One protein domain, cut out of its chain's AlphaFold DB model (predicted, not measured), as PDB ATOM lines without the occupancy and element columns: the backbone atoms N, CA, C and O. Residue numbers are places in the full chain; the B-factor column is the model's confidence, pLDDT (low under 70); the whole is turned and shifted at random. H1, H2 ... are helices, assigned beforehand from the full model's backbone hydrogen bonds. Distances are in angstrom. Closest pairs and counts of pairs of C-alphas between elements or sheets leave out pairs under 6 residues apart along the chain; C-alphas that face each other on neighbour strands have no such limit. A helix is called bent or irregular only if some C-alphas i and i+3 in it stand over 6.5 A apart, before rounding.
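AT A GLANCE: This is residues 80 to 285 of the 328 residues of the protein "High-affinity choline uptake protein BetT" of Psychrobacter sp. JCM 18900 (UniProt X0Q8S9). The domain is an open frame of helices: long H6 makes one side, H3 and H4 follow end to end along another, H5 joins H4 to H6, and H2 bridges H6 and H3. Bent H7 packs on H6 with H7a and returns as H7b past short H1 towards H8, which crosses H3. The printed part has 206 residues with eight named helices, H1 to H8 in order, no named strand, and the class all helix. It is loose, with a radius of gyration of the C-alphas of 21.0 A and spans of 58 by 46 by 30 A.

IN THESE COORDINATES: H1, residues 80 to 86, begins at C-alpha 80 (-21.535, -40.409, -38.159). H2 is residues 89 to 104, H3 114 to 128 and H4 130 to 149. H5, residues 156 to 169, is irregular, with C-alphas 163 and 166 9.5 A apart. H6, residues 171 to 207, measures 52.8 A. H7, residues 213 to 260, one helix by its hydrogen bonds, is bent, C-alphas 233 and 236 being 9.4 A apart; its arms are H7a, 213 to 233, 30.2 A, and H7b, 236 to 260, 36.4 A. H8, residues 263 to 285, is irregular, with C-alphas 279 and 282 7.7 A apart, and ends at C-alpha 285 (-7.339, -17.499, -48.521).

HOW THE PARTS SIT: Hub H6 touches H2, H5 and H7a, the closest C-alphas being Ser 195 and Val 89, 6.4 A, Gly 173 and Arg 157, 4.8 A, and Ala 196 and Gln 216, 5.2 A. H5 and H6 form a hairpin at 9 degrees. H4 touches H5, closest at C-alphas Ala 142 and Val 159, 6.2 A. H3 touches H8 at a steep tilt of 67 degrees, closest at C-alphas Gln 122 and Tyr 277, 5.5 A. H1 touches H7b about perpendicular, 87 degrees, closest at C-alphas Ser 84 and Ser 243, 5.7 A. Every O i to N i+4 pair is within hydrogen-bond range in H1, H3, H4, H6 and H7a, against 10 of 12 in H2, 20 of 21 in H7b, 17 of 19 in H8 and 2 of 10 in H5, where 7 of 11 O i to N i+3 pairs are.

THE WHOLE: The farthest C-alphas, Gly 165 and Gly 208, are 59.3 A apart. The printed part has no cut and no long link. Residues 85 to 88 and 236 to 239 have pLDDT under 70.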
ATOM      1  N   SER A  80     -20.681 -40.737 -39.310       75.94
ATOM      2  CA  SER A  80     -21.535 -40.409 -38.159       75.94
ATOM      3  C   SER A  80     -20.710 -40.022 -36.923       75.94
ATOM      4  O   SER A  80     -21.038 -39.060 -36.228       75.94
ATOM      5  N   MET A  81     -19.602 -40.730 -36.673       78.38
ATOM      6  CA  MET A  81     -18.659 -40.404 -35.600       78.38
ATOM      7  C   MET A  81     -17.973 -39.056 -35.826       78.38
ATOM      8  O   MET A  81     -17.815 -38.297 -34.871       78.38
ATOM      9  N   LEU A  82     -17.615 -38.725 -37.072       80.56
ATOM     10  CA  LEU A  82     -17.017 -37.435 -37.419       80.56
ATOM     11  C   LEU A  82     -17.962 -36.276 -37.084       80.56
ATOM     12  O   LEU A  82     -17.559 -35.326 -36.413       80.56
ATOM     13  N   PHE A  83     -19.233 -36.377 -37.478       73.69
ATOM     14  CA  PHE A  83     -20.231 -35.359 -37.146       73.69
ATOM     15  C   PHE A  83     -20.501 -35.297 -35.643       73.69
ATOM     16  O   PHE A  83     -20.629 -34.209 -35.084       73.69
ATOM     17  N   SER A  84     -20.547 -36.439 -34.954       71.19
ATOM     18  CA  SER A  84     -20.817 -36.411 -33.520       71.19
ATOM     19  C   SER A  84     -19.647 -35.902 -32.683       71.19
ATOM     20  O   SER A  84     -19.897 -35.335 -31.621       71.19
ATOM     21  N   GLY A  85     -18.407 -36.128 -33.112       67.75
ATOM     22  CA  GLY A  85     -17.217 -35.610 -32.438       67.75
ATOM     23  C   GLY A  85     -16.908 -34.156 -32.806       67.75
ATOM     24  O   GLY A  85     -16.340 -33.434 -31.993       67.75
ATOM     25  N   GLY A  86     -17.283 -33.726 -34.016       64.75
ATOM     26  CA  GLY A  86     -16.965 -32.402 -34.555       64.75
ATOM     27  C   GLY A  86     -17.963 -31.296 -34.200       64.75
ATOM     28  O   GLY A  86     -17.590 -30.122 -34.209       64.75
ATOM     29  N   ILE A  87     -19.217 -31.631 -33.868       69.00
ATOM     30  CA  ILE A  87     -20.223 -30.620 -33.513       69.00
ATOM     31  C   ILE A  87     -20.082 -30.227 -32.038       69.00
ATOM     32  O   ILE A  87     -20.611 -30.885 -31.143       69.00
ATOM     33  N   GLY A  88     -19.354 -29.138 -31.789       69.00
ATOM     34  CA  GLY A  88     -19.178 -28.562 -30.456       69.00
ATOM     35  C   GLY A  88     -20.145 -27.417 -30.140       69.00
ATOM     36  O   GLY A  88     -20.786 -26.845 -31.020       69.00
ATOM     37  N   VAL A  89     -20.162 -27.003 -28.870       72.88
ATOM     38  CA  VAL A  89     -20.953 -25.857 -28.369       72.88
ATOM     39  C   VAL A  89     -20.643 -24.559 -29.125       72.88
ATOM     40  O   VAL A  89     -21.522 -23.721 -29.320       72.88
ATOM     41  N   GLY A  90     -19.408 -24.428 -29.621       71.62
ATOM     42  CA  GLY A  90     -18.992 -23.300 -30.449       71.62
ATOM     43  C   GLY A  90     -19.882 -23.095 -31.676       71.62
ATOM     44  O   GLY A  90     -20.234 -21.956 -31.955       71.62
ATOM     45  N   LEU A  91     -20.315 -24.165 -32.354       78.19
ATOM     46  CA  LEU A  91     -21.167 -24.040 -33.541       78.19
ATOM     47  C   LEU A  91     -22.526 -23.438 -33.200       78.19
ATOM     48  O   LEU A  91     -22.965 -22.534 -33.890       78.19
ATOM     49  N   VAL A  92     -23.182 -23.877 -32.124       81.19
ATOM     50  CA  VAL A  92     -24.512 -23.356 -31.760       81.19
ATOM     51  C   VAL A  92     -24.433 -21.883 -31.357       81.19
ATOM     52  O   VAL A  92     -25.303 -21.093 -31.714       81.19
ATOM     53  N   PHE A  93     -23.385 -21.502 -30.626       79.69
ATOM     54  CA  PHE A  93     -23.179 -20.115 -30.218       79.69
ATOM     55  C   PHE A  93     -22.848 -19.209 -31.415       79.69
ATOM     56  O   PHE A  93     -23.486 -18.174 -31.625       79.69
ATOM     57  N   TRP A  94     -21.860 -19.600 -32.220       82.69
ATOM     58  CA  TRP A  94     -21.343 -18.767 -33.304       82.69
ATOM     59  C   TRP A  94     -22.183 -18.824 -34.580       82.69
ATOM     60  O   TRP A  94     -22.166 -17.848 -35.321       82.69
ATOM     61  N   ALA A  95     -23.000 -19.863 -34.793       85.69
ATOM     62  CA  ALA A  95     -23.897 -19.953 -35.953       85.69
ATOM     63  C   ALA A  95     -24.854 -18.761 -36.072       85.69
ATOM     64  O   ALA A  95     -25.251 -18.410 -37.178       85.69
ATOM     65  N   VAL A  96     -25.214 -18.130 -34.950       87.56
ATOM     66  CA  VAL A  96     -26.026 -16.904 -34.943       87.56
ATOM     67  C   VAL A  96     -25.154 -15.678 -34.698       87.56
ATOM     68  O   VAL A  96     -25.275 -14.678 -35.404       87.56
ATOM     69  N   ALA A  97     -24.261 -15.737 -33.705       86.06
ATOM     70  CA  ALA A  97     -23.502 -14.565 -33.284       86.06
ATOM     71  C   ALA A  97     -22.538 -14.053 -34.365       86.06
ATOM     72  O   ALA A  97     -22.372 -12.845 -34.516       86.06
ATOM     73  N   GLU A  98     -21.887 -14.940 -35.111       82.38
ATOM     74  CA  GLU A  98     -20.884 -14.562 -36.109       82.38
ATOM     75  C   GLU A  98     -21.472 -13.865 -37.344       82.38
ATOM     76  O   GLU A  98     -21.071 -12.725 -37.597       82.38
ATOM     77  N   PRO A  99     -22.462 -14.436 -38.061       89.94
ATOM     78  CA  PRO A  99     -23.057 -13.748 -39.203       89.94
ATOM     79  C   PRO A  99     -23.748 -12.448 -38.784       89.94
ATOM     80  O   PRO A  99     -23.686 -11.467 -39.516       89.94
ATOM     81  N   MET A 100     -24.334 -12.375 -37.583       90.00
ATOM     82  CA  MET A 100     -24.890 -11.118 -37.069       90.00
ATOM     83  C   MET A 100     -23.816 -10.056 -36.831       90.00
ATOM     84  O   MET A 100     -24.006  -8.898 -37.199       90.00
ATOM     85  N   ASN A 101     -22.666 -10.437 -36.270       85.50
ATOM     86  CA  ASN A 101     -21.551  -9.509 -36.100       85.50
ATOM     87  C   ASN A 101     -21.001  -9.028 -37.449       85.50
ATOM     88  O   ASN A 101     -20.767  -7.830 -37.603       85.50
ATOM     89  N   TYR A 102     -20.847  -9.911 -38.441       83.94
ATOM     90  CA  TYR A 102     -20.402  -9.497 -39.776       83.94
ATOM     91  C   TYR A 102     -21.435  -8.671 -40.527       83.94
ATOM     92  O   TYR A 102     -21.061  -7.777 -41.284       83.94
ATOM     93  N   TYR A 103     -22.718  -8.914 -40.289       86.50
ATOM     94  CA  TYR A 103     -23.772  -8.104 -40.874       86.50
ATOM     95  C   TYR A 103     -23.726  -6.664 -40.347       86.50
ATOM     96  O   TYR A 103     -23.830  -5.712 -41.119       86.50
ATOM     97  N   ILE A 104     -23.503  -6.502 -39.037       86.62
ATOM     98  CA  ILE A 104     -23.358  -5.190 -38.388       86.62
ATOM     99  C   ILE A 104     -22.067  -4.496 -38.816       86.62
ATOM    100  O   ILE A 104     -22.053  -3.288 -39.067       86.62
ATOM    101  N   SER A 105     -20.968  -5.243 -38.863       80.44
ATOM    102  CA  SER A 105     -19.655  -4.700 -39.166       80.44
ATOM    103  C   SER A 105     -18.780  -5.737 -39.854       80.44
ATOM    104  O   SER A 105     -18.238  -6.636 -39.212       80.44
ATOM    105  N   ASN A 106     -18.568  -5.558 -41.154       81.56
ATOM    106  CA  ASN A 106     -17.509  -6.236 -41.887       81.56
ATOM    107  C   ASN A 106     -16.690  -5.218 -42.704       81.56
ATOM    108  O   ASN A 106     -17.148  -4.104 -42.966       81.56
ATOM    109  N   PRO A 107     -15.450  -5.560 -43.082       72.12
ATOM    110  CA  PRO A 107     -14.547  -4.631 -43.758       72.12
ATOM    111  C   PRO A 107     -14.802  -4.481 -45.268       72.12
ATOM    112  O   PRO A 107     -14.109  -3.689 -45.906       72.12
ATOM    113  N   PHE A 108     -15.744  -5.229 -45.851       78.12
ATOM    114  CA  PHE A 108     -15.977  -5.262 -47.300       78.12
ATOM    115  C   PHE A 108     -17.188  -4.432 -47.723       78.12
ATOM    116  O   PHE A 108     -17.148  -3.782 -48.768       78.12
ATOM    117  N   THR A 109     -18.238  -4.417 -46.903       81.88
ATOM    118  CA  THR A 109     -19.504  -3.744 -47.198       81.88
ATOM    119  C   THR A 109     -19.894  -2.821 -46.039       81.88
ATOM    120  O   THR A 109     -19.918  -3.265 -44.889       81.88
ATOM    121  N   PRO A 110     -20.208  -1.542 -46.291       78.50
ATOM    122  CA  PRO A 110     -20.620  -0.630 -45.234       78.50
ATOM    123  C   PRO A 110     -22.111  -0.778 -44.888       78.50
ATOM    124  O   PRO A 110     -22.961  -0.804 -45.775       78.50
ATOM    125  N   GLY A 111     -22.425  -0.737 -43.592       78.44
ATOM    126  CA  GLY A 111     -23.796  -0.622 -43.084       78.44
ATOM    127  C   GLY A 111     -24.604  -1.925 -43.082       78.44
ATOM    128  O   GLY A 111     -24.097  -3.001 -43.385       78.44
ATOM    129  N   LEU A 112     -25.881  -1.803 -42.709       89.81
ATOM    130  CA  LEU A 112     -26.856  -2.898 -42.648       89.81
ATOM    131  C   LEU A 112     -27.606  -3.002 -43.987       89.81
ATOM    132  O   LEU A 112     -28.741  -2.545 -44.100       89.81
ATOM    133  N   SER A 113     -26.931  -3.512 -45.019       90.75
ATOM    134  CA  SER A 113     -27.477  -3.683 -46.377       90.75
ATOM    135  C   SER A 113     -27.597  -5.158 -46.771       90.75
ATOM    136  O   SER A 113     -26.893  -6.003 -46.225       90.75
ATOM    137  N   ASP A 114     -28.406  -5.474 -47.784       89.25
ATOM    138  CA  ASP A 114     -28.517  -6.846 -48.317       89.25
ATOM    139  C   ASP A 114     -27.163  -7.404 -48.803       89.25
ATOM    140  O   ASP A 114     -26.858  -8.590 -48.645       89.25
ATOM    141  N   GLU A 115     -26.297  -6.526 -49.324       89.50
ATOM    142  CA  GLU A 115     -24.913  -6.862 -49.680       89.50
ATOM    143  C   GLU A 115     -24.109  -7.285 -48.437       89.50
ATOM    144  O   GLU A 115     -23.377  -8.275 -48.475       89.50
ATOM    145  N   SER A 116     -24.296  -6.586 -47.311       89.44
ATOM    146  CA  SER A 116     -23.680  -6.936 -46.026       89.44
ATOM    147  C   SER A 116     -24.193  -8.263 -45.479       89.44
ATOM    148  O   SER A 116     -23.405  -9.045 -44.948       89.44
ATOM    149  N   ALA A 117     -25.483  -8.573 -45.647       91.12
ATOM    150  CA  ALA A 117     -26.046  -9.856 -45.225       91.12
ATOM    151  C   ALA A 117     -25.419 -11.025 -46.004       91.12
ATOM    152  O   ALA A 117     -24.997 -12.023 -45.413       91.12
ATOM    153  N   SER A 118     -25.278 -10.866 -47.321       91.31
ATOM    154  CA  SER A 118     -24.651 -11.866 -48.196       91.31
ATOM    155  C   SER A 118     -23.162 -12.047 -47.874       91.31
ATOM    156  O   SER A 118     -22.678 -13.171 -47.725       91.31
ATOM    157  N   MET A 119     -22.436 -10.939 -47.685       88.62
ATOM    158  CA  MET A 119     -21.023 -10.955 -47.296       88.62
ATOM    159  C   MET A 119     -20.813 -11.596 -45.918       88.62
ATOM    160  O   MET A 119     -19.887 -12.384 -45.733       88.62
ATOM    161  N   ALA A 120     -21.686 -11.308 -44.953       90.69
ATOM    162  CA  ALA A 120     -21.618 -11.876 -43.614       90.69
ATOM    163  C   ALA A 120     -21.722 -13.404 -43.622       90.69
ATOM    164  O   ALA A 120     -20.945 -14.087 -42.945       90.69
ATOM    165  N   MET A 121     -22.636 -13.946 -44.428       93.25
ATOM    166  CA  MET A 121     -22.766 -15.389 -44.614       93.25
ATOM    167  C   MET A 121     -21.527 -15.984 -45.293       93.25
ATOM    168  O   MET A 121     -21.016 -17.003 -44.829       93.25
ATOM    169  N   GLN A 122     -20.984 -15.326 -46.324       90.25
ATOM    170  CA  GLN A 122     -19.764 -15.778 -47.004       90.25
ATOM    171  C   GLN A 122     -18.557 -15.838 -46.053       90.25
ATOM    172  O   GLN A 122     -17.822 -16.827 -46.058       90.25
ATOM    173  N   LEU A 123     -18.359 -14.812 -45.219       87.94
ATOM    174  CA  LEU A 123     -17.281 -14.785 -44.224       87.94
ATOM    175  C   LEU A 123     -17.460 -15.870 -43.163       87.94
ATOM    176  O   LEU A 123     -16.505 -16.571 -42.833       87.94
ATOM    177  N   THR A 124     -18.694 -16.073 -42.701       89.62
ATOM    178  CA  THR A 124     -19.022 -17.153 -41.763       89.62
ATOM    179  C   THR A 124     -18.695 -18.521 -42.376       89.62
ATOM    180  O   THR A 124     -18.039 -19.348 -41.746       89.62
ATOM    181  N   PHE A 125     -19.062 -18.759 -43.641       90.06
ATOM    182  CA  PHE A 125     -18.713 -20.000 -44.347       90.06
ATOM    183  C   PHE A 125     -17.206 -20.149 -44.545       90.06
ATOM    184  O   PHE A 125     -16.696 -21.263 -44.491       90.06
ATOM    185  N   PHE A 126     -16.467 -19.057 -44.731       87.81
ATOM    186  CA  PHE A 126     -15.009 -19.118 -44.798       87.81
ATOM    187  C   PHE A 126     -14.381 -19.532 -43.463       87.81
ATOM    188  O   PHE A 126     -13.466 -20.360 -43.456       87.81
ATOM    189  N   HIS A 127     -14.905 -19.031 -42.344       82.50
ATOM    190  CA  HIS A 127     -14.408 -19.342 -41.002       82.50
ATOM    191  C   HIS A 127     -14.767 -20.732 -40.491       82.50
ATOM    192  O   HIS A 127     -13.996 -21.281 -39.708       82.50
ATOM    193  N   TRP A 128     -15.872 -21.313 -40.960       85.88
ATOM    194  CA  TRP A 128     -16.318 -22.665 -40.591       85.88
ATOM    195  C   TRP A 128     -16.161 -23.698 -41.721       85.88
ATOM    196  O   TRP A 128     -16.518 -24.866 -41.555       85.88
ATOM    197  N   GLY A 129     -15.620 -23.271 -42.864       86.94
ATOM    198  CA  GLY A 129     -15.412 -24.071 -44.071       86.94
ATOM    199  C   GLY A 129     -14.054 -24.769 -44.102       86.94
ATOM    200  O   GLY A 129     -13.521 -25.180 -43.083       86.94
ATOM    201  N   LEU A 130     -13.455 -24.921 -45.281       90.00
ATOM    202  CA  LEU A 130     -12.322 -25.836 -45.485       90.00
ATOM    203  C   LEU A 130     -11.077 -25.557 -44.620       90.00
ATOM    204  O   LEU A 130     -10.415 -26.504 -44.207       90.00
ATOM    205  N   HIS A 131     -10.752 -24.296 -44.326       87.12
ATOM    206  CA  HIS A 131      -9.512 -23.924 -43.625       87.12
ATOM    207  C   HIS A 131      -9.392 -24.505 -42.201       87.12
ATOM    208  O   HIS A 131      -8.397 -25.181 -41.937       87.12
ATOM    209  N   PRO A 132     -10.356 -24.315 -41.274       83.69
ATOM    210  CA  PRO A 132     -10.290 -24.945 -39.951       83.69
ATOM    211  C   PRO A 132     -10.273 -26.473 -40.016       83.69
ATOM    212  O   PRO A 132      -9.482 -27.107 -39.316       83.69
ATOM    213  N   TRP A 133     -11.097 -27.069 -40.883       86.94
ATOM    214  CA  TRP A 133     -11.147 -28.521 -41.043       86.94
ATOM    215  C   TRP A 133      -9.823 -29.078 -41.564       86.94
ATOM    216  O   TRP A 133      -9.388 -30.129 -41.102       86.94
ATOM    217  N   ALA A 134      -9.127 -28.353 -42.440       90.88
ATOM    218  CA  ALA A 134      -7.812 -28.741 -42.928       90.88
ATOM    219  C   ALA A 134      -6.776 -28.848 -41.797       90.88
ATOM    220  O   ALA A 134      -5.971 -29.776 -41.791       90.88
ATOM    221  N   ILE A 135      -6.812 -27.973 -40.790       87.81
ATOM    222  CA  ILE A 135      -5.913 -28.092 -39.632       87.81
ATOM    223  C   ILE A 135      -6.215 -29.362 -38.834       87.81
ATOM    224  O   ILE A 135      -5.293 -30.110 -38.504       87.81
ATOM    225  N   PHE A 136      -7.494 -29.656 -38.584       87.56
ATOM    226  CA  PHE A 136      -7.892 -30.892 -37.906       87.56
ATOM    227  C   PHE A 136      -7.483 -32.132 -38.697       87.56
ATOM    228  O   PHE A 136      -6.892 -33.050 -38.128       87.56
ATOM    229  N   CYS A 137      -7.726 -32.138 -40.009       92.62
ATOM    230  CA  CYS A 137      -7.316 -33.213 -40.901       92.62
ATOM    231  C   CYS A 137      -5.798 -33.398 -40.898       92.62
ATOM    232  O   CYS A 137      -5.340 -34.530 -40.817       92.62
ATOM    233  N   MET A 138      -5.011 -32.320 -40.931       94.69
ATOM    234  CA  MET A 138      -3.550 -32.403 -40.915       94.69
ATOM    235  C   MET A 138      -3.033 -33.000 -39.604       94.69
ATOM    236  O   MET A 138      -2.180 -33.887 -39.621       94.69
ATOM    237  N   THR A 139      -3.565 -32.557 -38.462       91.81
ATOM    238  CA  THR A 139      -3.198 -33.108 -37.153       91.81
ATOM    239  C   THR A 139      -3.607 -34.575 -37.021       91.81
ATOM    240  O   THR A 139      -2.792 -35.397 -36.599       91.81
ATOM    241  N   ALA A 140      -4.836 -34.919 -37.416       92.31
ATOM    242  CA  ALA A 140      -5.335 -36.290 -37.388       92.31
ATOM    243  C   ALA A 140      -4.528 -37.206 -38.317       92.31
ATOM    244  O   ALA A 140      -4.132 -38.292 -37.904       92.31
ATOM    245  N   LEU A 141      -4.219 -36.749 -39.534       95.56
ATOM    246  CA  LEU A 141      -3.403 -37.474 -40.507       95.56
ATOM    247  C   LEU A 141      -1.988 -37.712 -39.980       95.56
ATOM    248  O   LEU A 141      -1.482 -38.826 -40.081       95.56
ATOM    249  N   ALA A 142      -1.356 -36.690 -39.398       94.94
ATOM    250  CA  ALA A 142      -0.021 -36.817 -38.830       94.94
ATOM    251  C   ALA A 142      -0.002 -37.844 -37.690       94.94
ATOM    252  O   ALA A 142       0.806 -38.771 -37.716       94.94
ATOM    253  N   LEU A 143      -0.920 -37.726 -36.724       94.44
ATOM    254  CA  LEU A 143      -1.028 -38.687 -35.628       94.44
ATOM    255  C   LEU A 143      -1.286 -40.097 -36.155       94.44
ATOM    256  O   LEU A 143      -0.523 -40.993 -35.820       94.44
ATOM    257  N   ALA A 144      -2.284 -40.270 -37.025       94.56
ATOM    258  CA  ALA A 144      -2.665 -41.576 -37.542       94.56
ATOM    259  C   ALA A 144      -1.543 -42.239 -38.351       94.56
ATOM    260  O   ALA A 144      -1.290 -43.432 -38.204       94.56
ATOM    261  N   TYR A 145      -0.826 -41.475 -39.176       95.94
ATOM    262  CA  TYR A 145       0.308 -41.998 -39.927       95.94
ATOM    263  C   TYR A 145       1.445 -42.435 -38.994       95.94
ATOM    264  O   TYR A 145       1.944 -43.556 -39.097       95.94
ATOM    265  N   PHE A 146       1.863 -41.595 -38.044       96.06
ATOM    266  CA  PHE A 146       2.977 -41.969 -37.171       96.06
ATOM    267  C   PHE A 146       2.607 -43.074 -36.175       96.06
ATOM    268  O   PHE A 146       3.437 -43.946 -35.919       96.06
ATOM    269  N   SER A 147       1.375 -43.107 -35.668       94.56
ATOM    270  CA  SER A 147       0.939 -44.159 -34.750       94.56
ATOM    271  C   SER A 147       0.646 -45.474 -35.465       94.56
ATOM    272  O   SER A 147       1.250 -46.493 -35.143       94.56
ATOM    273  N   HIS A 148      -0.245 -45.463 -36.458       93.75
ATOM    274  CA  HIS A 148      -0.766 -46.690 -37.063       93.75
ATOM    275  C   HIS A 148       0.122 -47.207 -38.195       93.75
ATOM    276  O   HIS A 148       0.304 -48.413 -38.319       93.75
ATOM    277  N   ARG A 149       0.740 -46.322 -38.991       94.62
ATOM    278  CA  ARG A 149       1.633 -46.745 -40.087       94.62
ATOM    279  C   ARG A 149       3.087 -46.920 -39.646       94.62
ATOM    280  O   ARG A 149       3.781 -47.779 -40.186       94.62
ATOM    281  N   LYS A 150       3.582 -46.095 -38.716       94.06
ATOM    282  CA  LYS A 150       4.985 -46.143 -38.248       94.06
ATOM    283  C   LYS A 150       5.180 -46.796 -36.881       94.06
ATOM    284  O   LYS A 150       6.327 -46.960 -36.477       94.06
ATOM    285  N   GLY A 151       4.108 -47.187 -36.192       93.50
ATOM    286  CA  GLY A 151       4.197 -47.869 -34.899       93.50
ATOM    287  C   GLY A 151       4.780 -47.004 -33.777       93.50
ATOM    288  O   GLY A 151       5.301 -47.541 -32.804       93.50
ATOM    289  N   LEU A 152       4.741 -45.674 -33.915       95.50
ATOM    290  CA  LEU A 152       5.195 -44.745 -32.881       95.50
ATOM    291  C   LEU A 152       4.085 -44.492 -31.844       95.50
ATOM    292  O   LEU A 152       2.913 -44.777 -32.100       95.50
ATOM    293  N   PRO A 153       4.407 -43.920 -30.669       93.94
ATOM    294  CA  PRO A 153       3.389 -43.554 -29.689       93.94
ATOM    295  C   PRO A 153       2.315 -42.628 -30.285       93.94
ATOM    296  O   PRO A 153       2.633 -41.722 -31.058       93.94
ATOM    297  N   LEU A 154       1.051 -42.804 -29.887       93.12
ATOM    298  CA  LEU A 154      -0.059 -41.920 -30.263       93.12
ATOM    299  C   LEU A 154       0.035 -40.584 -29.500       93.12
ATOM    300  O   LEU A 154      -0.699 -40.331 -28.547       93.12
ATOM    301  N   SER A 155       0.991 -39.741 -29.883       92.62
ATOM    302  CA  SER A 155       1.216 -38.415 -29.300       92.62
ATOM    303  C   SER A 155       1.834 -37.471 -30.335       92.62
ATOM    304  O   SER A 155       2.473 -37.909 -31.298       92.62
ATOM    305  N   LEU A 156       1.659 -36.157 -30.144       91.88
ATOM    306  CA  LEU A 156       2.166 -35.154 -31.086       91.88
ATOM    307  C   LEU A 156       3.694 -35.133 -31.186       91.88
ATOM    308  O   LEU A 156       4.218 -34.751 -32.233       91.88
ATOM    309  N   ARG A 157       4.424 -35.614 -30.169       94.31
ATOM    310  CA  ARG A 157       5.886 -35.779 -30.258       94.31
ATOM    311  C   ARG A 157       6.300 -36.646 -31.452       94.31
ATOM    312  O   ARG A 157       7.340 -36.391 -32.053       94.31
ATOM    313  N   SER A 158       5.495 -37.653 -31.801       95.19
ATOM    314  CA  SER A 158       5.817 -38.642 -32.835       95.19
ATOM    315  C   SER A 158       5.877 -38.019 -34.226       95.19
ATOM    316  O   SER A 158       6.622 -38.491 -35.081       95.19
ATOM    317  N   VAL A 159       5.179 -36.899 -34.430       94.62
ATOM    318  CA  VAL A 159       5.220 -36.127 -35.680       94.62
ATOM    319  C   VAL A 159       6.616 -35.565 -35.958       94.62
ATOM    320  O   VAL A 159       6.989 -35.383 -37.113       94.62
ATOM    321  N   LEU A 160       7.424 -35.332 -34.918       95.12
ATOM    322  CA  LEU A 160       8.788 -34.821 -35.061       95.12
ATOM    323  C   LEU A 160       9.826 -35.905 -35.350       95.12
ATOM    324  O   LEU A 160      10.972 -35.566 -35.651       95.12
ATOM    325  N   TYR A 161       9.455 -37.186 -35.291       96.38
ATOM    326  CA  TYR A 161      10.390 -38.293 -35.490       96.38
ATOM    327  C   TYR A 161      11.236 -38.176 -36.774       96.38
ATOM    328  O   TYR A 161      12.446 -38.366 -36.684       96.38
ATOM    329  N   PRO A 162      10.698 -37.769 -37.944       94.88
ATOM    330  CA  PRO A 162      11.517 -37.607 -39.150       94.88
ATOM    331  C   PRO A 162      12.602 -36.526 -39.048       94.88
ATOM    332  O   PRO A 162      13.558 -36.557 -39.814       94.88
ATOM    333  N   ILE A 163      12.441 -35.554 -38.146       95.62
ATOM    334  CA  ILE A 163      13.336 -34.397 -38.012       95.62
ATOM    335  C   ILE A 163      14.368 -34.640 -36.910       95.62
ATOM    336  O   ILE A 163      15.540 -34.310 -37.074       95.62
ATOM    337  N   ILE A 164      13.938 -35.195 -35.772       94.88
ATOM    338  CA  ILE A 164      14.779 -35.317 -34.572       94.88
ATOM    339  C   ILE A 164      15.074 -36.768 -34.160       94.88
ATOM    340  O   ILE A 164      15.787 -36.978 -33.176       94.88
ATOM    341  N   GLY A 165      14.551 -37.757 -34.891       94.44
ATOM    342  CA  GLY A 165      14.740 -39.185 -34.623       94.44
ATOM    343  C   GLY A 165      14.289 -39.582 -33.219       94.44
ATOM    344  O   GLY A 165      13.295 -39.075 -32.696       94.44
ATOM    345  N   ASP A 166      15.072 -40.432 -32.557       94.94
ATOM    346  CA  ASP A 166      14.771 -40.949 -31.214       94.94
ATOM    347  C   ASP A 166      14.782 -39.877 -30.108       94.94
ATOM    348  O   ASP A 166      14.360 -40.132 -28.977       94.94
ATOM    349  N   ARG A 167      15.173 -38.628 -30.412       94.56
ATOM    350  CA  ARG A 167      15.066 -37.506 -29.461       94.56
ATOM    351  C   ARG A 167      13.619 -37.174 -29.083       94.56
ATOM    352  O   ARG A 167      13.410 -36.431 -28.122       94.56
ATOM    353  N   ILE A 168      12.623 -37.743 -29.771       95.88
ATOM    354  CA  ILE A 168      11.217 -37.687 -29.346       95.88
ATOM    355  C   ILE A 168      10.994 -38.310 -27.955       95.88
ATOM    356  O   ILE A 168      10.081 -37.906 -27.239       95.88
ATOM    357  N   TYR A 169      11.841 -39.246 -27.520       95.50
ATOM    358  CA  TYR A 169      11.758 -39.845 -26.181       95.50
ATOM    359  C   TYR A 169      12.472 -39.009 -25.106       95.50
ATOM    360  O   TYR A 169      12.432 -39.341 -23.924       95.50
ATOM    361  N   GLY A 170      13.123 -37.915 -25.510       94.38
ATOM    362  CA  GLY A 170      13.866 -37.021 -24.634       94.38
ATOM    363  C   GLY A 170      13.133 -35.712 -24.300       94.38
ATOM    364  O   GLY A 170      11.930 -35.562 -24.540       94.38
ATOM    365  N   PRO A 171      13.871 -34.713 -23.778       96.06
ATOM    366  CA  PRO A 171      13.308 -33.438 -23.324       96.06
ATOM    367  C   PRO A 171      12.530 -32.664 -24.398       96.06
ATOM    368  O   PRO A 171      11.530 -32.018 -24.086       96.06
ATOM    369  N   ILE A 172      12.955 -32.745 -25.665       94.69
ATOM    370  CA  ILE A 172      12.293 -32.046 -26.777       94.69
ATOM    371  C   ILE A 172      10.887 -32.616 -26.991       94.69
ATOM    372  O   ILE A 172       9.921 -31.859 -27.021       94.69
ATOM    373  N   GLY A 173      10.742 -33.945 -27.061       94.19
ATOM    374  CA  GLY A 173       9.427 -34.571 -27.209       94.19
ATOM    375  C   GLY A 173       8.522 -34.356 -25.995       94.19
ATOM    376  O   GLY A 173       7.337 -34.075 -26.162       94.19
ATOM    377  N   HIS A 174       9.078 -34.381 -24.778       93.88
ATOM    378  CA  HIS A 174       8.328 -34.025 -23.564       93.88
ATOM    379  C   HIS A 174       7.810 -32.591 -23.598       93.88
ATOM    380  O   HIS A 174       6.664 -32.351 -23.230       93.88
ATOM    381  N   THR A 175       8.616 -31.647 -24.083       95.62
ATOM    382  CA  THR A 175       8.196 -30.248 -24.221       95.62
ATOM    383  C   THR A 175       6.993 -30.125 -25.152       95.62
ATOM    384  O   THR A 175       6.031 -29.438 -24.820       95.62
ATOM    385  N   ILE A 176       7.001 -30.832 -26.284       94.00
ATOM    386  CA  ILE A 176       5.899 -30.808 -27.255       94.00
ATOM    387  C   ILE A 176       4.620 -31.407 -26.679       94.00
ATOM    388  O   ILE A 176       3.552 -30.813 -26.824       94.00
ATOM    389  N   ASP A 177       4.707 -32.537 -25.982       92.44
ATOM    390  CA  ASP A 177       3.538 -33.132 -25.332       92.44
ATOM    391  C   ASP A 177       2.981 -32.229 -24.230       92.44
ATOM    392  O   ASP A 177       1.769 -32.046 -24.138       92.44
ATOM    393  N   ILE A 178       3.848 -31.603 -23.430       92.88
ATOM    394  CA  ILE A 178       3.430 -30.638 -22.407       92.88
ATOM    395  C   ILE A 178       2.690 -29.466 -23.061       92.88
ATOM    396  O   ILE A 178       1.581 -29.138 -22.638       92.88
ATOM    397  N   LEU A 179       3.258 -28.866 -24.114       88.88
ATOM    398  CA  LEU A 179       2.609 -27.785 -24.863       88.88
ATOM    399  C   LEU A 179       1.263 -28.227 -25.445       88.88
ATOM    400  O   LEU A 179       0.281 -27.496 -25.340       88.88
ATOM    401  N   THR A 180       1.194 -29.441 -25.988       87.25
ATOM    402  CA  THR A 180      -0.035 -30.030 -26.537       87.25
ATOM    403  C   THR A 180      -1.123 -30.141 -25.475       87.25
ATOM    404  O   THR A 180      -2.264 -29.737 -25.711       87.25
ATOM    405  N   ILE A 181      -0.777 -30.652 -24.291       88.62
ATOM    406  CA  ILE A 181      -1.701 -30.779 -23.161       88.62
ATOM    407  C   ILE A 181      -2.189 -29.397 -22.723       88.62
ATOM    408  O   ILE A 181      -3.388 -29.222 -22.517       88.62
ATOM    409  N   PHE A 182      -1.297 -28.406 -22.625       84.88
ATOM    410  CA  PHE A 182      -1.682 -27.037 -22.284       84.88
ATOM    411  C   PHE A 182      -2.657 -26.445 -23.304       84.88
ATOM    412  O   PHE A 182      -3.734 -25.999 -22.915       84.88
ATOM    413  N   VAL A 183      -2.317 -26.474 -24.595       80.69
ATOM    414  CA  VAL A 183      -3.168 -25.932 -25.669       80.69
ATOM    415  C   VAL A 183      -4.540 -26.608 -25.668       80.69
ATOM    416  O   VAL A 183      -5.565 -25.929 -25.707       80.69
ATOM    417  N   THR A 184      -4.570 -27.935 -25.539       82.19
ATOM    418  CA  THR A 184      -5.818 -28.707 -25.495       82.19
ATOM    419  C   THR A 184      -6.656 -28.349 -24.264       82.19
ATOM    420  O   THR A 184      -7.857 -28.115 -24.380       82.19
ATOM    421  N   ALA A 185      -6.034 -28.240 -23.086       80.81
ATOM    422  CA  ALA A 185      -6.728 -27.882 -21.851       80.81
ATOM    423  C   ALA A 185      -7.323 -26.466 -21.904       80.81
ATOM    424  O   ALA A 185      -8.467 -26.277 -21.490       80.81
ATOM    425  N   PHE A 186      -6.591 -25.486 -22.448       77.38
ATOM    426  CA  PHE A 186      -7.109 -24.129 -22.650       77.38
ATOM    427  C   PHE A 186      -8.295 -24.108 -23.623       77.38
ATOM    428  O   PHE A 186      -9.308 -23.471 -23.326       77.38
ATOM    429  N   GLY A 187      -8.212 -24.846 -24.735       74.31
ATOM    430  CA  GLY A 187      -9.314 -24.965 -25.695       74.31
ATOM    431  C   GLY A 187     -10.581 -25.562 -25.072       74.31
ATOM    432  O   GLY A 187     -11.674 -25.009 -25.222       74.31
ATOM    433  N   ILE A 188     -10.435 -26.644 -24.299       80.00
ATOM    434  CA  ILE A 188     -11.554 -27.276 -23.578       80.00
ATOM    435  C   ILE A 188     -12.142 -26.318 -22.534       80.00
ATOM    436  O   ILE A 188     -13.362 -26.155 -22.470       80.00
ATOM    437  N   ALA A 189     -11.300 -25.647 -21.743       79.62
ATOM    438  CA  ALA A 189     -11.747 -24.711 -20.711       79.62
ATOM    439  C   ALA A 189     -12.565 -23.550 -21.296       79.62
ATOM    440  O   ALA A 189     -13.602 -23.183 -20.741       79.62
ATOM    441  N   GLN A 190     -12.141 -23.011 -22.440       74.88
ATOM    442  CA  GLN A 190     -12.869 -21.958 -23.146       74.88
ATOM    443  C   GLN A 190     -14.247 -22.438 -23.623       74.88
ATOM    444  O   GLN A 190     -15.254 -21.759 -23.413       74.88
ATOM    445  N   SER A 191     -14.310 -23.624 -24.237       78.81
ATOM    446  CA  SER A 191     -15.576 -24.207 -24.695       78.81
ATOM    447  C   SER A 191     -16.555 -24.433 -23.535       78.81
ATOM    448  O   SER A 191     -17.729 -24.063 -23.628       78.81
ATOM    449  N   LEU A 192     -16.067 -24.945 -22.400       83.38
ATOM    450  CA  LEU A 192     -16.868 -25.127 -21.186       83.38
ATOM    451  C   LEU A 192     -17.361 -23.795 -20.600       83.38
ATOM    452  O   LEU A 192     -18.517 -23.694 -20.191       83.38
ATOM    453  N   GLY A 193     -16.522 -22.755 -20.605       83.00
ATOM    454  CA  GLY A 193     -16.909 -21.414 -20.164       83.00
ATOM    455  C   GLY A 193     -18.044 -20.819 -21.003       83.00
ATOM    456  O   GLY A 193     -19.034 -20.336 -20.452       83.00
ATOM    457  N   MET A 194     -17.946 -20.916 -22.334       81.56
ATOM    458  CA  MET A 194     -19.023 -20.491 -23.242       81.56
ATOM    459  C   MET A 194     -20.307 -21.300 -23.024       81.56
ATOM    460  O   MET A 194     -21.395 -20.727 -23.034       81.56
ATOM    461  N   SER A 195     -20.182 -22.602 -22.749       85.19
ATOM    462  CA  SER A 195     -21.322 -23.477 -22.447       85.19
ATOM    463  C   SER A 195     -22.090 -22.999 -21.214       85.19
ATOM    464  O   SER A 195     -23.307 -22.841 -21.267       85.19
ATOM    465  N   ALA A 196     -21.384 -22.703 -20.119       88.94
ATOM    466  CA  ALA A 196     -22.001 -22.219 -18.886       88.94
ATOM    467  C   ALA A 196     -22.683 -20.851 -19.070       88.94
ATOM    468  O   ALA A 196     -23.790 -20.639 -18.572       88.94
ATOM    469  N   LEU A 197     -22.058 -19.942 -19.830       88.00
ATOM    470  CA  LEU A 197     -22.642 -18.643 -20.171       88.00
ATOM    471  C   LEU A 197     -23.935 -18.799 -20.983       88.00
ATOM    472  O   LEU A 197     -24.947 -18.161 -20.676       88.00
ATOM    473  N   GLN A 198     -23.914 -19.652 -22.008       87.44
ATOM    474  CA  GLN A 198     -25.064 -19.891 -22.873       87.44
ATOM    475  C   GLN A 198     -26.211 -20.561 -22.106       87.44
ATOM    476  O   GLN A 198     -27.354 -20.126 -22.225       87.44
ATOM    477  N   MET A 199     -25.909 -21.552 -21.261       91.25
ATOM    478  CA  MET A 199     -26.899 -22.206 -20.401       91.25
ATOM    479  C   MET A 199     -27.535 -21.226 -19.419       91.25
ATOM    480  O   MET A 199     -28.758 -21.173 -19.328       91.25
ATOM    481  N   ASN A 200     -26.740 -20.415 -18.709       93.12
ATOM    482  CA  ASN A 200     -27.301 -19.453 -17.763       93.12
ATOM    483  C   ASN A 200     -28.158 -18.396 -18.474       93.12
ATOM    484  O   ASN A 200     -29.223 -18.051 -17.972       93.12
ATOM    485  N   THR A 201     -27.741 -17.950 -19.663       91.06
ATOM    486  CA  THR A 201     -28.531 -17.032 -20.496       91.06
ATOM    487  C   THR A 201     -29.856 -17.670 -20.922       91.06
ATOM    488  O   THR A 201     -30.900 -17.045 -20.765       91.06
ATOM    489  N   GLY A 202     -29.850 -18.924 -21.386       92.06
ATOM    490  CA  GLY A 202     -31.073 -19.647 -21.747       92.06
ATOM    491  C   GLY A 202     -32.018 -19.848 -20.558       92.06
ATOM    492  O   GLY A 202     -33.210 -19.570 -20.661       92.06
ATOM    493  N   LEU A 203     -31.479 -20.244 -19.402       94.50
ATOM    494  CA  LEU A 203     -32.244 -20.370 -18.159       94.50
ATOM    495  C   LEU A 203     -32.847 -19.034 -17.710       94.50
ATOM    496  O   LEU A 203     -33.959 -19.003 -17.190       94.50
ATOM    497  N   SER A 204     -32.130 -17.935 -17.936       95.44
ATOM    498  CA  SER A 204     -32.619 -16.592 -17.642       95.44
ATOM    499  C   SER A 204     -33.802 -16.203 -18.519       95.44
ATOM    500  O   SER A 204     -34.813 -15.735 -18.005       95.44
ATOM    501  N   GLN A 205     -33.719 -16.471 -19.824       94.19
ATOM    502  CA  GLN A 205     -34.783 -16.144 -20.775       94.19
ATOM    503  C   GLN A 205     -36.049 -16.994 -20.581       94.19
ATOM    504  O   GLN A 205     -37.150 -16.485 -20.755       94.19
ATOM    505  N   VAL A 206     -35.908 -18.276 -20.221       96.00
ATOM    506  CA  VAL A 206     -37.048 -19.212 -20.129       96.00
ATOM    507  C   VAL A 206     -37.638 -19.291 -18.721       96.00
ATOM    508  O   VAL A 206     -38.854 -19.345 -18.567       96.00
ATOM    509  N   PHE A 207     -36.789 -19.311 -17.690       95.62
ATOM    510  CA  PHE A 207     -37.197 -19.561 -16.302       95.62
ATOM    511  C   PHE A 207     -36.991 -18.354 -15.379       95.62
ATOM    512  O   PHE A 207     -37.253 -18.455 -14.183       95.62
ATOM    513  N   GLY A 208     -36.493 -17.224 -15.895       93.12
ATOM    514  CA  GLY A 208     -36.247 -16.019 -15.097       93.12
ATOM    515  C   GLY A 208     -35.079 -16.136 -14.111       93.12
ATOM    516  O   GLY A 208     -34.945 -15.298 -13.223       93.12
ATOM    517  N   ILE A 209     -34.226 -17.160 -14.238       94.25
ATOM    518  CA  ILE A 209     -33.045 -17.331 -13.379       94.25
ATOM    519  C   ILE A 209     -32.040 -16.205 -13.659       94.25
ATOM    520  O   ILE A 209     -31.756 -15.882 -14.809       94.25
ATOM    521  N   GLU A 210     -31.458 -15.605 -12.624       93.50
ATOM    522  CA  GLU A 210     -30.502 -14.506 -12.802       93.50
ATOM    523  C   GLU A 210     -29.287 -14.929 -13.652       93.50
ATOM    524  O   GLU A 210     -28.701 -16.000 -13.451       93.50
ATOM    525  N   ASN A 211     -28.871 -14.073 -14.591       91.81
ATOM    526  CA  ASN A 211     -27.617 -14.254 -15.319       91.81
ATOM    527  C   ASN A 211     -26.451 -13.672 -14.508       91.81
ATOM    528  O   ASN A 211     -26.094 -12.502 -14.655       91.81
ATOM    529  N   SER A 212     -25.877 -14.485 -13.621       89.62
ATOM    530  CA  SER A 212     -24.836 -14.062 -12.686       89.62
ATOM    531  C   SER A 212     -23.604 -14.959 -12.780       89.62
ATOM    532  O   SER A 212     -23.683 -16.148 -13.091       89.62
ATOM    533  N   LEU A 213     -22.432 -14.400 -12.460       86.44
ATOM    534  CA  LEU A 213     -21.181 -15.168 -12.427       86.44
ATOM    535  C   LEU A 213     -21.281 -16.370 -11.474       86.44
ATOM    536  O   LEU A 213     -20.691 -17.413 -11.738       86.44
ATOM    537  N   PHE A 214     -22.033 -16.228 -10.381       90.00
ATOM    538  CA  PHE A 214     -22.273 -17.321  -9.444       90.00
ATOM    539  C   PHE A 214     -23.009 -18.482 -10.122       90.00
ATOM    540  O   PHE A 214     -22.547 -19.617 -10.043       90.00
ATOM    541  N   ASN A 215     -24.089 -18.203 -10.857       91.25
ATOM    542  CA  ASN A 215     -24.853 -19.234 -11.561       91.25
ATOM    543  C   ASN A 215     -24.026 -19.902 -12.667       91.25
ATOM    544  O   ASN A 215     -24.041 -21.124 -12.790       91.25
ATOM    545  N   GLN A 216     -23.231 -19.130 -13.410       90.00
ATOM    546  CA  GLN A 216     -22.310 -19.666 -14.420       90.00
ATOM    547  C   GLN A 216     -21.261 -20.610 -13.807       90.00
ATOM    548  O   GLN A 216     -21.046 -21.707 -14.321       90.00
ATOM    549  N   LEU A 217     -20.628 -20.221 -12.692       91.12
ATOM    550  CA  LEU A 217     -19.634 -21.059 -12.010       91.12
ATOM    551  C   LEU A 217     -20.259 -22.315 -11.386       91.12
ATOM    552  O   LEU A 217     -19.654 -23.382 -11.456       91.12
ATOM    553  N   SER A 218     -21.467 -22.212 -10.831       92.44
ATOM    554  CA  SER A 218     -22.214 -23.354 -10.292       92.44
ATOM    555  C   SER A 218     -22.587 -24.363 -11.381       92.44
ATOM    556  O   SER A 218     -22.364 -25.560 -11.204       92.44
ATOM    557  N   LEU A 219     -23.080 -23.895 -12.535       92.19
ATOM    558  CA  LEU A 219     -23.359 -24.746 -13.698       92.19
ATOM    559  C   LEU A 219     -22.087 -25.430 -14.207       92.19
ATOM    560  O   LEU A 219     -22.088 -26.633 -14.458       92.19
ATOM    561  N   LEU A 220     -20.984 -24.684 -14.313       90.69
ATOM    562  CA  LEU A 220     -19.694 -25.231 -14.724       90.69
ATOM    563  C   LEU A 220     -19.199 -26.313 -13.754       90.69
ATOM    564  O   LEU A 220     -18.791 -27.385 -14.193       90.69
ATOM    565  N   ALA A 221     -19.251 -26.054 -12.444       91.50
ATOM    566  CA  ALA A 221     -18.854 -27.019 -11.422       91.50
ATOM    567  C   ALA A 221     -19.693 -28.301 -11.513       91.50
ATOM    568  O   ALA A 221     -19.136 -29.396 -11.541       91.50
ATOM    569  N   PHE A 222     -21.012 -28.160 -11.653       92.38
ATOM    570  CA  PHE A 222     -21.936 -29.278 -11.834       92.38
ATOM    571  C   PHE A 222     -21.599 -30.128 -13.072       92.38
ATOM    572  O   PHE A 222     -21.467 -31.350 -12.965       92.38
ATOM    573  N   LEU A 223     -21.381 -29.496 -14.232       88.75
ATOM    574  CA  LEU A 223     -20.992 -30.191 -15.465       88.75
ATOM    575  C   LEU A 223     -19.647 -30.912 -15.320       88.75
ATOM    576  O   LEU A 223     -19.517 -32.065 -15.732       88.75
ATOM    577  N   CYS A 224     -18.657 -30.264 -14.702       88.50
ATOM    578  CA  CYS A 224     -17.352 -30.864 -14.438       88.50
ATOM    579  C   CYS A 224     -17.453 -32.081 -13.506       88.50
ATOM    580  O   CYS A 224     -16.758 -33.074 -13.732       88.50
ATOM    581  N   THR A 225     -18.322 -32.043 -12.492       88.88
ATOM    582  CA  THR A 225     -18.575 -33.186 -11.603       88.88
ATOM    583  C   THR A 225     -19.159 -34.368 -12.374       88.88
ATOM    584  O   THR A 225     -18.640 -35.478 -12.251       88.88
ATOM    585  N   ILE A 226     -20.169 -34.138 -13.220       86.81
ATOM    586  CA  ILE A 226     -20.757 -35.188 -14.069       86.81
ATOM    587  C   ILE A 226     -19.709 -35.761 -15.030       86.81
ATOM    588  O   ILE A 226     -19.571 -36.980 -15.141       86.81
ATOM    589  N   ALA A 227     -18.942 -34.900 -15.700       82.94
ATOM    590  CA  ALA A 227     -17.905 -35.324 -16.636       82.94
ATOM    591  C   ALA A 227     -16.810 -36.153 -15.945       82.94
ATOM    592  O   ALA A 227     -16.408 -37.198 -16.455       82.94
ATOM    593  N   THR A 228     -16.368 -35.731 -14.757       85.81
ATOM    594  CA  THR A 228     -15.367 -36.454 -13.957       85.81
ATOM    595  C   THR A 228     -15.902 -37.812 -13.511       85.81
ATOM    596  O   THR A 228     -15.213 -38.819 -13.648       85.81
ATOM    597  N   TYR A 229     -17.148 -37.864 -13.032       85.00
ATOM    598  CA  TYR A 229     -17.796 -39.118 -12.659       85.00
ATOM    599  C   TYR A 229     -17.898 -40.082 -13.851       85.00
ATOM    600  O   TYR A 229     -17.553 -41.255 -13.721       85.00
ATOM    601  N   SER A 230     -18.279 -39.587 -15.032       81.31
ATOM    602  CA  SER A 230     -18.308 -40.361 -16.284       81.31
ATOM    603  C   SER A 230     -16.923 -40.898 -16.678       81.31
ATOM    604  O   SER A 230     -16.779 -42.060 -17.058       81.31
ATOM    605  N   ALA A 231     -15.875 -40.084 -16.526       82.06
ATOM    606  CA  ALA A 231     -14.506 -40.497 -16.825       82.06
ATOM    607  C   ALA A 231     -14.003 -41.607 -15.884       82.06
ATOM    608  O   ALA A 231     -13.350 -42.542 -16.342       82.06
ATOM    609  N   VAL A 232     -14.330 -41.533 -14.588       83.88
ATOM    610  CA  VAL A 232     -13.903 -42.524 -13.581       83.88
ATOM    611  C   VAL A 232     -14.683 -43.838 -13.695       83.88
ATOM    612  O   VAL A 232     -14.114 -44.907 -13.494       83.88
ATOM    613  N   THR A 233     -15.975 -43.779 -14.030       78.56
ATOM    614  CA  THR A 233     -16.859 -44.961 -14.099       78.56
ATOM    615  C   THR A 233     -16.726 -45.771 -15.391       78.56
ATOM    616  O   THR A 233     -17.243 -46.884 -15.471       78.56
ATOM    617  N   GLY A 234     -15.995 -45.262 -16.386       73.50
ATOM    618  CA  GLY A 234     -15.755 -45.941 -17.656       73.50
ATOM    619  C   GLY A 234     -16.429 -45.220 -18.819       73.50
ATOM    620  O   GLY A 234     -17.612 -45.395 -19.111       73.50
ATOM    621  N   VAL A 235     -15.618 -44.452 -19.543       71.50
ATOM    622  CA  VAL A 235     -16.064 -43.470 -20.539       71.50
ATOM    623  C   VAL A 235     -16.706 -44.107 -21.791       71.50
ATOM    624  O   VAL A 235     -17.541 -43.495 -22.456       71.50
ATOM    625  N   ASN A 236     -16.369 -45.364 -22.100       66.19
ATOM    626  CA  ASN A 236     -16.646 -45.973 -23.407       66.19
ATOM    627  C   ASN A 236     -18.141 -46.142 -23.729       66.19
ATOM    628  O   ASN A 236     -18.551 -45.889 -24.861       66.19
ATOM    629  N   LYS A 237     -18.977 -46.548 -22.762       66.31
ATOM    630  CA  LYS A 237     -20.428 -46.706 -23.002       66.31
ATOM    631  C   LYS A 237     -21.173 -45.371 -22.920       66.31
ATOM    632  O   LYS A 237     -22.046 -45.113 -23.747       66.31
ATOM    633  N   GLY A 238     -20.798 -44.518 -21.962       67.56
ATOM    634  CA  GLY A 238     -21.416 -43.208 -21.755       67.56
ATOM    635  C   GLY A 238     -21.227 -42.280 -22.953       67.56
ATOM    636  O   GLY A 238     -22.204 -41.716 -23.444       67.56
ATOM    637  N   MET A 239     -20.000 -42.188 -23.484       68.75
ATOM    638  CA  MET A 239     -19.713 -41.328 -24.638       68.75
ATOM    639  C   MET A 239     -20.543 -41.697 -25.857       68.75
ATOM    640  O   MET A 239     -21.079 -40.798 -26.489       68.75
ATOM    641  N   LYS A 240     -20.706 -42.991 -26.164       70.12
ATOM    642  CA  LYS A 240     -21.505 -43.432 -27.317       70.12
ATOM    643  C   LYS A 240     -22.968 -42.988 -27.204       70.12
ATOM    644  O   LYS A 240     -23.538 -42.510 -28.179       70.12
ATOM    645  N   TYR A 241     -23.575 -43.126 -26.024       74.25
ATOM    646  CA  TYR A 241     -24.965 -42.716 -25.814       74.25
ATOM    647  C   TYR A 241     -25.135 -41.192 -25.885       74.25
ATOM    648  O   TYR A 241     -25.998 -40.703 -26.610       74.25
ATOM    649  N   LEU A 242     -24.281 -40.445 -25.178       76.50
ATOM    650  CA  LEU A 242     -24.284 -38.976 -25.177       76.50
ATOM    651  C   LEU A 242     -24.049 -38.402 -26.581       76.50
ATOM    652  O   LEU A 242     -24.742 -37.477 -26.991       76.50
ATOM    653  N   SER A 243     -23.116 -38.990 -27.328       75.56
ATOM    654  CA  SER A 243     -22.814 -38.687 -28.731       75.56
ATOM    655  C   SER A 243     -24.044 -38.870 -29.630       75.56
ATOM    656  O   SER A 243     -24.446 -37.937 -30.325       75.56
ATOM    657  N   ASN A 244     -24.710 -40.027 -29.551       78.75
ATOM    658  CA  ASN A 244     -25.919 -40.300 -30.331       78.75
ATOM    659  C   ASN A 244     -27.078 -39.357 -29.974       78.75
ATOM    660  O   ASN A 244     -27.760 -38.860 -30.868       78.75
ATOM    661  N   LEU A 245     -27.292 -39.086 -28.680       83.44
ATOM    662  CA  LEU A 245     -28.315 -38.144 -28.220       83.44
ATOM    663  C   LEU A 245     -28.028 -36.726 -28.733       83.44
ATOM    664  O   LEU A 245     -28.928 -36.068 -29.245       83.44
ATOM    665  N   ASN A 246     -26.778 -36.270 -28.633       82.69
ATOM    666  CA  ASN A 246     -26.358 -34.968 -29.142       82.69
ATOM    667  C   ASN A 246     -26.619 -34.846 -30.649       82.69
ATOM    668  O   ASN A 246     -27.174 -33.845 -31.093       82.69
ATOM    669  N   MET A 247     -26.287 -35.885 -31.424       82.56
ATOM    670  CA  MET A 247     -26.562 -35.923 -32.862       82.56
ATOM    671  C   MET A 247     -28.059 -35.813 -33.161       82.56
ATOM    672  O   MET A 247     -28.469 -35.026 -34.012       82.56
ATOM    673  N   LEU A 248     -28.887 -36.565 -32.429       86.31
ATOM    674  CA  LEU A 248     -30.338 -36.521 -32.580       86.31
ATOM    675  C   LEU A 248     -30.900 -35.129 -32.256       86.31
ATOM    676  O   LEU A 248     -31.727 -34.618 -33.010       86.31
ATOM    677  N   LEU A 249     -30.443 -34.503 -31.168       88.50
ATOM    678  CA  LEU A 249     -30.865 -33.158 -30.769       88.50
ATOM    679  C   LEU A 249     -30.438 -32.101 -31.793       88.50
ATOM    680  O   LEU A 249     -31.250 -31.255 -32.165       88.50
ATOM    681  N   ALA A 250     -29.201 -32.170 -32.289       85.50
ATOM    682  CA  ALA A 250     -28.696 -31.259 -33.311       85.50
ATOM    683  C   ALA A 250     -29.494 -31.377 -34.619       85.50
ATOM    684  O   ALA A 250     -29.938 -30.367 -35.165       85.50
ATOM    685  N   LEU A 251     -29.739 -32.604 -35.091       87.25
ATOM    686  CA  LEU A 251     -30.539 -32.841 -36.292       87.25
ATOM    687  C   LEU A 251     -31.988 -32.370 -36.108       87.25
ATOM    688  O   LEU A 251     -32.544 -31.722 -36.993       87.25
ATOM    689  N   SER A 252     -32.579 -32.641 -34.942       91.81
ATOM    690  CA  SER A 252     -33.928 -32.177 -34.607       91.81
ATOM    691  C   SER A 252     -34.008 -30.652 -34.631       91.81
ATOM    692  O   SER A 252     -34.949 -30.105 -35.195       91.81
ATOM    693  N   LEU A 253     -33.004 -29.955 -34.089       90.31
ATOM    694  CA  LEU A 253     -32.944 -28.495 -34.113       90.31
ATOM    695  C   LEU A 253     -32.895 -27.950 -35.547       90.31
ATOM    696  O   LEU A 253     -33.635 -27.022 -35.864       90.31
ATOM    697  N   VAL A 254     -32.081 -28.543 -36.427       90.50
ATOM    698  CA  VAL A 254     -32.025 -28.153 -37.848       90.50
ATOM    699  C   VAL A 254     -33.380 -28.351 -38.527       90.50
ATOM    700  O   VAL A 254     -33.849 -27.450 -39.220       90.50
ATOM    701  N   ILE A 255     -34.038 -29.492 -38.302       94.31
ATOM    702  CA  ILE A 255     -35.366 -29.774 -38.867       94.31
ATOM    703  C   ILE A 255     -36.397 -28.762 -38.354       94.31
ATOM    704  O   ILE A 255     -37.151 -28.203 -39.147       94.31
ATOM    705  N   ILE A 256     -36.406 -28.481 -37.049       95.50
ATOM    706  CA  ILE A 256     -37.305 -27.496 -36.437       95.50
ATOM    707  C   ILE A 256     -37.095 -26.116 -37.069       95.50
ATOM    708  O   ILE A 256     -38.066 -25.477 -37.467       95.50
ATOM    709  N   LEU A 257     -35.845 -25.668 -37.217       92.88
ATOM    710  CA  LEU A 257     -35.531 -24.379 -37.840       92.88
ATOM    711  C   LEU A 257     -35.939 -24.330 -39.316       92.88
ATOM    712  O   LEU A 257     -36.429 -23.299 -39.770       92.88
ATOM    713  N   LEU A 258     -35.778 -25.428 -40.057       94.69
ATOM    714  CA  LEU A 258     -36.195 -25.510 -41.456       94.69
ATOM    715  C   LEU A 258     -37.716 -25.475 -41.622       94.69
ATOM    716  O   LEU A 258     -38.182 -24.879 -42.587       94.69
ATOM    717  N   VAL A 259     -38.473 -26.107 -40.720       95.56
ATOM    718  CA  VAL A 259     -39.942 -26.205 -40.802       95.56
ATOM    719  C   VAL A 259     -40.637 -24.957 -40.251       95.56
ATOM    720  O   VAL A 259     -41.594 -24.484 -40.855       95.56
ATOM    721  N   ILE A 260     -40.179 -24.426 -39.112       96.50
ATOM    722  CA  ILE A 260     -40.761 -23.225 -38.486       96.50
ATOM    723  C   ILE A 260     -40.262 -21.949 -39.176       96.50
ATOM    724  O   ILE A 260     -41.000 -20.970 -39.291       96.50
ATOM    725  N   GLY A 261     -39.000 -21.937 -39.607       93.88
ATOM    726  CA  GLY A 261     -38.398 -20.809 -40.307       93.88
ATOM    727  C   GLY A 261     -38.810 -20.723 -41.782       93.88
ATOM    728  O   GLY A 261     -39.491 -21.600 -42.313       93.88
ATOM    729  N   PRO A 262     -38.371 -19.670 -42.494       95.25
ATOM    730  CA  PRO A 262     -38.665 -19.503 -43.912       95.25
ATOM    731  C   PRO A 262     -37.836 -20.490 -44.753       95.25
ATOM    732  O   PRO A 262     -36.771 -20.140 -45.261       95.25
ATOM    733  N   THR A 263     -38.325 -21.726 -44.931       96.25
ATOM    734  CA  THR A 263     -37.588 -22.834 -45.576       96.25
ATOM    735  C   THR A 263     -36.974 -22.433 -46.916       96.25
ATOM    736  O   THR A 263     -35.796 -22.677 -47.160       96.25
ATOM    737  N   ARG A 264     -37.753 -21.762 -47.778       96.12
ATOM    738  CA  ARG A 264     -37.283 -21.302 -49.094       96.12
ATOM    739  C   ARG A 264     -36.086 -20.360 -48.973       96.12
ATOM    740  O   ARG A 264     -35.137 -20.503 -49.735       96.12
ATOM    741  N   TYR A 265     -36.138 -19.418 -48.032       93.50
ATOM    742  CA  TYR A 265     -35.047 -18.480 -47.788       93.50
ATOM    743  C   TYR A 265     -33.810 -19.217 -47.274       93.50
ATOM    744  O   TYR A 265     -32.741 -19.058 -47.843       93.50
ATOM    745  N   LEU A 266     -33.961 -20.104 -46.285       94.88
ATOM    746  CA  LEU A 266     -32.839 -20.864 -45.719       94.88
ATOM    747  C   LEU A 266     -32.121 -21.722 -46.770       94.88
ATOM    748  O   LEU A 266     -30.894 -21.709 -46.841       94.88
ATOM    749  N   ILE A 267     -32.875 -22.436 -47.612       95.69
ATOM    750  CA  ILE A 267     -32.304 -23.256 -48.687       95.69
ATOM    751  C   ILE A 267     -31.664 -22.380 -49.772       95.69
ATOM    752  O   ILE A 267     -30.574 -22.705 -50.239       95.69
ATOM    753  N   HIS A 268     -32.294 -21.259 -50.147       95.19
ATOM    754  CA  HIS A 268     -31.707 -20.310 -51.095       95.19
ATOM    755  C   HIS A 268     -30.379 -19.755 -50.573       95.19
ATOM    756  O   HIS A 268     -29.366 -19.872 -51.251       95.19
ATOM    757  N   THR A 269     -30.367 -19.228 -49.345       93.50
ATOM    758  CA  THR A 269     -29.167 -18.689 -48.699       93.50
ATOM    759  C   THR A 269     -28.079 -19.745 -48.570       93.50
ATOM    760  O   THR A 269     -26.915 -19.425 -48.789       93.50
ATOM    761  N   LEU A 270     -28.417 -21.001 -48.256       94.94
ATOM    762  CA  LEU A 270     -27.442 -22.093 -48.214       94.94
ATOM    763  C   LEU A 270     -26.756 -22.275 -49.574       94.94
ATOM    764  O   LEU A 270     -25.531 -22.223 -49.643       94.94
ATOM    765  N   ILE A 271     -27.534 -22.444 -50.647       96.62
ATOM    766  CA  ILE A 271     -27.006 -22.669 -52.001       96.62
ATOM    767  C   ILE A 271     -26.193 -21.458 -52.477       96.62
ATOM    768  O   ILE A 271     -25.071 -21.612 -52.958       96.62
ATOM    769  N   GLU A 272     -26.741 -20.256 -52.309       95.06
ATOM    770  CA  GLU A 272     -26.108 -18.993 -52.686       95.06
ATOM    771  C   GLU A 272     -24.787 -18.780 -51.942       95.06
ATOM    772  O   GLU A 272     -23.754 -18.525 -52.563       95.06
ATOM    773  N   THR A 273     -24.781 -18.958 -50.619       95.00
ATOM    774  CA  THR A 273     -23.572 -18.785 -49.804       95.00
ATOM    775  C   THR A 273     -22.524 -19.837 -50.152       95.00
ATOM    776  O   THR A 273     -21.343 -19.504 -50.233       95.00
ATOM    777  N   THR A 274     -22.920 -21.088 -50.414       96.44
ATOM    778  CA  THR A 274     -21.995 -22.128 -50.888       96.44
ATOM    779  C   THR A 274     -21.356 -21.741 -52.222       96.44
ATOM    780  O   THR A 274     -20.137 -21.868 -52.361       96.44
ATOM    781  N   GLY A 275     -22.139 -21.234 -53.180       95.88
ATOM    782  CA  GLY A 275     -21.628 -20.754 -54.466       95.88
ATOM    783  C   GLY A 275     -20.652 -19.586 -54.300       95.88
ATOM    784  O   GLY A 275     -19.521 -19.645 -54.788       95.88
ATOM    785  N   ASN A 276     -21.048 -18.574 -53.528       92.38
ATOM    786  CA  ASN A 276     -20.227 -17.400 -53.232       92.38
ATOM    787  C   ASN A 276     -18.923 -17.776 -52.512       92.38
ATOM    788  O   ASN A 276     -17.852 -17.277 -52.861       92.38
ATOM    789  N   TYR A 277     -18.985 -18.692 -51.543       92.50
ATOM    790  CA  TYR A 277     -17.813 -19.217 -50.847       92.50
ATOM    791  C   TYR A 277     -16.864 -19.938 -51.810       92.50
ATOM    792  O   TYR A 277     -15.676 -19.615 -51.842       92.50
ATOM    793  N   ALA A 278     -17.375 -20.866 -52.625       94.44
ATOM    794  CA  ALA A 278     -16.569 -21.634 -53.570       94.44
ATOM    795  C   ALA A 278     -15.882 -20.736 -54.611       94.44
ATOM    796  O   ALA A 278     -14.705 -20.932 -54.911       94.44
ATOM    797  N   GLN A 279     -16.584 -19.718 -55.114       94.56
ATOM    798  CA  GLN A 279     -16.033 -18.769 -56.080       94.56
ATOM    799  C   GLN A 279     -14.931 -17.887 -55.473       94.56
ATOM    800  O   GLN A 279     -13.935 -17.596 -56.133       94.56
ATOM    801  N   ASN A 280     -15.093 -17.460 -54.219       89.75
ATOM    802  CA  ASN A 280     -14.211 -16.473 -53.592       89.75
ATOM    803  C   ASN A 280     -13.138 -17.076 -52.677       89.75
ATOM    804  O   ASN A 280     -12.328 -16.328 -52.123       89.75
ATOM    805  N   ILE A 281     -13.104 -18.403 -52.506       88.81
ATOM    806  CA  ILE A 281     -12.223 -19.069 -51.539       88.81
ATOM    807  C   ILE A 281     -10.758 -18.669 -51.714       88.81
ATOM    808  O   ILE A 281     -10.117 -18.317 -50.733       88.81
ATOM    809  N   ILE A 282     -10.256 -18.615 -52.953       91.12
ATOM    810  CA  ILE A 282      -8.859 -18.265 -53.241       91.12
ATOM    811  C   ILE A 282      -8.558 -16.827 -52.795       91.12
ATOM    812  O   ILE A 282      -7.565 -16.587 -52.113       91.12
ATOM    813  N   GLY A 283      -9.420 -15.863 -53.131       86.94
ATOM    814  CA  GLY A 283      -9.230 -14.463 -52.734       86.94
ATOM    815  C   GLY A 283      -9.237 -14.287 -51.213       86.94
ATOM    816  O   GLY A 283      -8.380 -13.593 -50.660       86.94
ATOM    817  N   MET A 284     -10.153 -14.980 -50.531       84.69
ATOM    818  CA  MET A 284     -10.241 -14.976 -49.069       84.69
ATOM    819  C   MET A 284      -9.028 -15.656 -48.412       84.69
ATOM    820  O   MET A 284      -8.490 -15.126 -47.441       84.69
ATOM    821  N   SER A 285      -8.524 -16.756 -48.985       85.06
ATOM    822  CA  SER A 285      -7.339 -17.499 -48.521       85.06
ATOM    823  C   SER A 285      -6.046 -16.686 -48.509       85.06
ATOM    824  O   SER A 285      -5.132 -17.017 -47.760       85.06
TER     825      SER A 285